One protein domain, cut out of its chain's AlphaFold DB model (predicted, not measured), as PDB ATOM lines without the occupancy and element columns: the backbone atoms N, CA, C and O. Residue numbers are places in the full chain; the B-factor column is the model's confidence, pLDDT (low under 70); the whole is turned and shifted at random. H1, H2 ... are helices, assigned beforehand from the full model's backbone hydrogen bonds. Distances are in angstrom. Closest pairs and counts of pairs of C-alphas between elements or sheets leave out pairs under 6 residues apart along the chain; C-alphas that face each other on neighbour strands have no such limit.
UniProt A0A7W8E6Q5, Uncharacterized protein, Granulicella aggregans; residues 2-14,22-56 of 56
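What this domain is: This is residues 2 to 14 and 22 to 56 of the 56 residues of an uncharacterized protein of Granulicella aggregans (UniProt A0A7W8E6Q5). One long helix, H2, makes the length of this model, and a short helix, H1, crosses it near its first end, about perpendicular to it. The far part of the long helix, residues 34 to 54, sticks out alone, together with residues 55 and 56. The printed part has 48 residues with two named helices, H1 then H2, and no named strand; its class is all helix. It is extended, with a radius of gyration of the C-alphas of 16.2 A, and its outline is a rod whose C-alphas span 51 by 20 by 14 A.

Where its parts are: H1 is residues 2 to 14, and it measures 18.4 A from its first to its last C-alpha. It begins with C-alpha 2 at (18.458, 11.576, -0.823) and ends with C-alpha 14 at (34.220, 14.663, -9.784). H2 is residues 22 to 54 and measures 48.0 A from first to last C-alpha. C-alpha 22 is at (25.697, 1.206, -0.750), and C-alpha 54 is at (29.008, 42.310, 23.798).

How they stand to each other: H1 and H2 touch, with 6 pairs of C-alphas within 8 A. The closest C-alphas of the two are those of Leu 4 and Ala 29, 6.1 A apart. H1 touches H2 with residues 4 to 8 alone, and H2 touches H1 with residues 25 to 29 alone. Their lines stand at 75 degrees, about perpendicular, and their centres are 19.1 A apart. In H1 and H2 every O i to N i+4 pair is within hydrogen-bond range.

The domain as a whole: The two C-alphas farthest apart are those of Asp 22 and Arg 56, at 51.4 A. Residues 34 to 56, of which 34 to 54 belong to H2, stand free. Residues 15 to 21 are not printed, and the link from H1 to H2 runs across this cut, where C-alphas 14 and 22 are 18.3 A apart. The mean pLDDT of the printed part is 86.0; residues 8 and 56 are under 70.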
ATOM      1  N   LYS A   2      18.369  11.478   0.647       74.25
ATOM      2  CA  LYS A   2      18.458  11.576  -0.823       74.25
ATOM      3  C   LYS A   2      19.370  12.715  -1.322       74.25
ATOM      4  O   LYS A   2      20.184  12.495  -2.203       74.25
ATOM      5  N   PHE A   3      19.298  13.891  -0.692       77.06
ATOM      6  CA  PHE A   3      20.141  15.045  -1.037       77.06
ATOM      7  C   PHE A   3      21.621  14.872  -0.644       77.06
ATOM      8  O   PHE A   3      22.508  15.186  -1.425       77.06
ATOM      9  N   LEU A   4      21.899  14.308   0.536       70.94
ATOM     10  CA  LEU A   4      23.267  14.002   0.982       70.94
ATOM     11  C   LEU A   4      23.931  12.936   0.105       70.94
ATOM     12  O   LEU A   4      25.101  13.064  -0.231       70.94
ATOM     13  N   LEU A   5      23.178  11.910  -0.294       73.94
ATOM     14  CA  LEU A   5      23.656  10.879  -1.216       73.94
ATOM     15  C   LEU A   5      23.920  11.446  -2.616       73.94
ATOM     16  O   LEU A   5      24.875  11.033  -3.261       73.94
ATOM     17  N   TYR A   6      23.113  12.412  -3.061       80.25
ATOM     18  CA  TYR A   6      23.326  13.126  -4.320       80.25
ATOM     19  C   TYR A   6      24.606  13.976  -4.295       80.25
ATOM     20  O   TYR A   6      25.424  13.881  -5.205       80.25
ATOM     21  N   LEU A   7      24.824  14.747  -3.223       73.69
ATOM     22  CA  LEU A   7      26.061  15.508  -3.012       73.69
ATOM     23  C   LEU A   7      27.294  14.599  -2.931       73.69
ATOM     24  O   LEU A   7      28.322  14.907  -3.527       73.69
ATOM     25  N   ALA A   8      27.180  13.471  -2.227       69.88
ATOM     26  CA  ALA A   8      28.249  12.482  -2.151       69.88
ATOM     27  C   ALA A   8      28.550  11.869  -3.528       69.88
ATOM     28  O   ALA A   8      29.717  11.741  -3.877       69.88
ATOM     29  N   GLY A   9      27.522  11.546  -4.321       71.88
ATOM     30  CA  GLY A   9      27.675  11.052  -5.694       71.88
ATOM     31  C   GLY A   9      28.417  12.040  -6.594       71.88
ATOM     32  O   GLY A   9      29.432  11.678  -7.174       71.88
ATOM     33  N   LEU A  10      28.000  13.312  -6.608       78.38
ATOM     34  CA  LEU A  10      28.680  14.364  -7.378       78.38
ATOM     35  C   LEU A  10      30.148  14.543  -6.974       78.38
ATOM     36  O   LEU A  10      31.004  14.756  -7.829       78.38
ATOM     37  N   PHE A  11      30.448  14.458  -5.678       73.75
ATOM     38  CA  PHE A  11      31.820  14.529  -5.184       73.75
ATOM     39  C   PHE A  11      32.645  13.322  -5.659       73.75
ATOM     40  O   PHE A  11      33.738  13.491  -6.192       73.75
ATOM     41  N   ILE A  12      32.109  12.109  -5.518       71.56
ATOM     42  CA  ILE A  12      32.766  10.864  -5.942       71.56
ATOM     43  C   ILE A  12      33.058  10.883  -7.450       71.56
ATOM     44  O   ILE A  12      34.193  10.604  -7.843       71.56
ATOM     45  N   ASP A  13      32.079  11.283  -8.264       77.94
ATOM     46  CA  ASP A  13      32.200  11.373  -9.723       77.94
ATOM     47  C   ASP A  13      33.234  12.425 -10.154       77.94
ATOM     48  O   ASP A  13      34.020  12.190 -11.070       77.94
ATOM     49  N   THR A  14      33.284  13.569  -9.465       78.88
ATOM     50  CA  THR A  14      34.220  14.663  -9.784       78.88
ATOM     51  C   THR A  14      35.671  14.289  -9.483       78.88
ATOM     52  O   THR A  14      36.576  14.670 -10.223       78.88
ATOM     53  N   ASP A  22      26.869   0.489  -1.272       78.12
ATOM     54  CA  ASP A  22      25.697   1.206  -0.750       78.12
ATOM     55  C   ASP A  22      25.769   1.408   0.773       78.12
ATOM     56  O   ASP A  22      25.422   2.476   1.285       78.12
ATOM     57  N   GLU A  23      26.332   0.435   1.496       79.69
ATOM     58  CA  GLU A  23      26.590   0.550   2.933       79.69
ATOM     59  C   GLU A  23      27.621   1.636   3.270       79.69
ATOM     60  O   GLU A  23      27.397   2.449   4.174       79.69
ATOM     61  N   ALA A  24      28.725   1.705   2.520       80.56
ATOM     62  CA  ALA A  24      29.759   2.717   2.719       80.56
ATOM     63  C   ALA A  24      29.244   4.131   2.396       80.56
ATOM     64  O   ALA A  24      29.567   5.079   3.114       80.56
ATOM     65  N   ARG A  25      28.371   4.289   1.388       77.12
ATOM     66  CA  ARG A  25      27.698   5.575   1.108       77.12
ATOM     67  C   ARG A  25      26.798   6.003   2.259       77.12
ATOM     68  O   ARG A  25      26.781   7.179   2.622       77.12
ATOM     69  N   TYR A  26      26.057   5.064   2.843       81.62
ATOM     70  CA  TYR A  26      25.180   5.352   3.972       81.62
ATOM     71  C   TYR A  26      25.977   5.751   5.223       81.62
ATOM     72  O   TYR A  26      25.621   6.724   5.894       81.62
ATOM     73  N   GLN A  27      27.084   5.059   5.511       82.94
ATOM     74  CA  GLN A  27      27.999   5.436   6.593       82.94
ATOM     75  C   GLN A  27      28.628   6.812   6.359       82.94
ATOM     76  O   GLN A  27      28.578   7.658   7.255       82.94
ATOM     77  N   ALA A  28      29.140   7.077   5.154       82.25
ATOM     78  CA  ALA A  28      29.713   8.374   4.800       82.25
ATOM     79  C   ALA A  28      28.684   9.507   4.939       82.25
ATOM     80  O   ALA A  28      28.975  10.540   5.536       82.25
ATOM     81  N   ALA A  29      27.447   9.299   4.479       80.88
ATOM     82  CA  ALA A  29      26.378  10.285   4.614       80.88
ATOM     83  C   ALA A  29      26.040  10.592   6.084       80.88
ATOM     84  O   ALA A  29      25.796  11.751   6.424       80.88
ATOM     85  N   ARG A  30      26.041   9.582   6.966       86.06
ATOM     86  CA  ARG A  30      25.839   9.783   8.414       86.06
ATOM     87  C   ARG A  30      27.006  10.531   9.048       86.06
ATOM     88  O   ARG A  30      26.770  11.424   9.856       86.06
ATOM     89  N   TYR A  31      28.234  10.197   8.662       85.69
ATOM     90  CA  TYR A  31      29.431  10.885   9.138       85.69
ATOM     91  C   TYR A  31      29.435  12.363   8.726       85.69
ATOM     92  O   TYR A  31      29.595  13.238   9.573       85.69
ATOM     93  N   ILE A  32      29.143  12.657   7.455       84.94
ATOM     94  CA  ILE A  32      29.019  14.030   6.945       84.94
ATOM     95  C   ILE A  32      27.907  14.786   7.681       84.94
ATOM     96  O   ILE A  32      28.109  15.923   8.100       84.94
ATOM     97  N   ALA A  33      26.743  14.161   7.887       86.88
ATOM     98  CA  ALA A  33      25.648  14.780   8.630       86.88
ATOM     99  C   ALA A  33      26.041  15.111  10.082       86.88
ATOM    100  O   ALA A  33      25.696  16.181  10.581       86.88
ATOM    101  N   PHE A  34      26.792  14.224  10.742       94.62
ATOM    102  CA  PHE A  34      27.311  14.460  12.088       94.62
ATOM    103  C   PHE A  34      28.301  15.630  12.123       94.62
ATOM    104  O   PHE A  34      28.164  16.517  12.964       94.62
ATOM    105  N   LEU A  35      29.255  15.678  11.188       92.38
ATOM    106  CA  LEU A  35      30.216  16.780  11.095       92.38
ATOM    107  C   LEU A  35      29.532  18.128  10.837       92.38
ATOM    108  O   LEU A  35      29.897  19.133  11.450       92.38
ATOM    109  N   LEU A  36      28.518  18.153   9.967       90.06
ATOM    110  CA  LEU A  36      27.724  19.356   9.710       90.06
ATOM    111  C   LEU A  36      27.003  19.830  10.973       90.06
ATOM    112  O   LEU A  36      27.083  21.009  11.311       90.06
ATOM    113  N   LEU A  37      26.352  18.918  11.701       95.25
ATOM    114  CA  LEU A  37      25.685  19.244  12.963       95.25
ATOM    115  C   LEU A  37      26.676  19.807  13.992       95.25
ATOM    116  O   LEU A  37      26.400  20.834  14.615       95.25
ATOM    117  N   LEU A  38      27.838  19.166  14.140       97.12
ATOM    118  CA  LEU A  38      28.894  19.606  15.051       97.12
ATOM    119  C   LEU A  38      29.392  21.013  14.696       97.12
ATOM    120  O   LEU A  38      29.546  21.858  15.576       97.12
ATOM    121  N   THR A  39      29.595  21.281  13.407       95.62
ATOM    122  CA  THR A  39      30.038  22.591  12.911       95.62
ATOM    123  C   THR A  39      29.012  23.679  13.225       95.62
ATOM    124  O   THR A  39      29.379  24.748  13.711       95.62
ATOM    125  N   VAL A  40      27.722  23.405  13.007       96.50
ATOM    126  CA  VAL A  40      26.638  24.343  13.338       96.50
ATOM    127  C   VAL A  40      26.593  24.620  14.841       96.50
ATOM    128  O   VAL A  40      26.501  25.777  15.242       96.50
ATOM    129  N   LEU A  41      26.715  23.589  15.682       97.81
ATOM    130  CA  LEU A  41      26.748  23.751  17.140       97.81
ATOM    131  C   LEU A  41      27.935  24.600  17.607       97.81
ATOM    132  O   LEU A  41      27.768  25.480  18.454       97.81
ATOM    133  N   LEU A  42      29.119  24.370  17.037       97.88
ATOM    134  CA  LEU A  42      30.310  25.176  17.305       97.88
ATOM    135  C   LEU A  42      30.087  26.641  16.929       97.88
ATOM    136  O   LEU A  42      30.352  27.526  17.742       97.88
ATOM    137  N   LEU A  43      29.537  26.900  15.741       97.75
ATOM    138  CA  LEU A  43      29.238  28.257  15.291       97.75
ATOM    139  C   LEU A  43      28.235  28.952  16.224       97.75
ATOM    140  O   LEU A  43      28.477  30.077  16.659       97.75
ATOM    141  N   CYS A  44      27.150  28.267  16.598       97.75
ATOM    142  CA  CYS A  44      26.171  28.779  17.558       97.75
ATOM    143  C   CYS A  44      26.809  29.098  18.914       97.75
ATOM    144  O   CYS A  44      26.484  30.117  19.516       97.75
ATOM    145  N   THR A  45      27.737  28.256  19.377       97.38
ATOM    146  CA  THR A  45      28.461  28.469  20.638       97.38
ATOM    147  C   THR A  45      29.312  29.733  20.565       97.38
ATOM    148  O   THR A  45      29.235  30.574  21.458       97.38
ATOM    149  N   VAL A  46      30.073  29.914  19.483       97.50
ATOM    150  CA  VAL A  46      30.889  31.117  19.266       97.50
ATOM    151  C   VAL A  46      30.017  32.373  19.226       97.50
ATOM    152  O   VAL A  46      30.336  33.352  19.897       97.50
ATOM    153  N   ILE A  47      28.895  32.336  18.502       97.38
ATOM    154  CA  ILE A  47      27.952  33.462  18.421       97.38
ATOM    155  C   ILE A  47      27.362  33.779  19.798       97.38
ATOM    156  O   ILE A  47      27.328  34.944  20.190       97.38
ATOM    157  N   ALA A  48      26.927  32.766  20.550       96.69
ATOM    158  CA  ALA A  48      26.360  32.949  21.882       96.69
ATOM    159  C   ALA A  48      27.377  33.562  22.857       96.69
ATOM    160  O   ALA A  48      27.039  34.481  23.602       96.69
ATOM    161  N   VAL A  49      28.630  33.100  22.818       97.44
ATOM    162  CA  VAL A  49      29.719  33.664  23.627       97.44
ATOM    163  C   VAL A  49      30.004  35.108  23.219       97.44
ATOM    164  O   VAL A  49      30.066  35.976  24.086       97.44
ATOM    165  N   ALA A  50      30.125  35.392  21.921       96.75
ATOM    166  CA  ALA A  50      30.355  36.748  21.427       96.75
ATOM    167  C   ALA A  50      29.225  37.704  21.841       96.75
ATOM    168  O   ALA A  50      29.497  38.790  22.347       96.75
ATOM    169  N   ALA A  51      27.965  37.281  21.700       96.88
ATOM    170  CA  ALA A  51      26.806  38.049  22.143       96.88
ATOM    171  C   ALA A  51      26.824  38.286  23.661       96.88
ATOM    172  O   ALA A  51      26.580  39.403  24.109       96.88
ATOM    173  N   HIS A  52      27.172  37.274  24.463       95.62
ATOM    174  CA  HIS A  52      27.287  37.433  25.913       95.62
ATOM    175  C   HIS A  52      28.368  38.449  26.311       95.62
ATOM    176  O   HIS A  52      28.166  39.215  27.249       95.62
ATOM    177  N   LEU A  53      29.497  38.469  25.597       96.19
ATOM    178  CA  LEU A  53      30.580  39.424  25.835       96.19
ATOM    179  C   LEU A  53      30.220  40.848  25.393       96.19
ATOM    180  O   LEU A  53      30.629  41.790  26.055       96.19
ATOM    181  N   LEU A  54      29.460  41.006  24.306       95.56
ATOM    182  CA  LEU A  54      29.008  42.310  23.798       95.56
ATOM    183  C   LEU A  54      27.892  42.945  24.643       95.56
ATOM    184  O   LEU A  54      27.753  44.163  24.646       95.56
ATOM    185  N   HIS A  55      27.076  42.130  25.315       90.06
ATOM    186  CA  HIS A  55      25.984  42.583  26.187       90.06
ATOM    187  C   HIS A  55      26.392  42.742  27.666       90.06
ATOM    188  O   HIS A  55      25.538  43.064  28.493       90.06
ATOM    189  N   ARG A  56      27.660  42.485  28.005       58.84
ATOM    190  CA  ARG A  56      28.258  42.799  29.309       58.84
ATOM    191  C   ARG A  56      28.895  44.181  29.288       58.84
ATOM    192  O   ARG A  56      28.818  44.838  30.347       58.84
TER     193      ARG A  56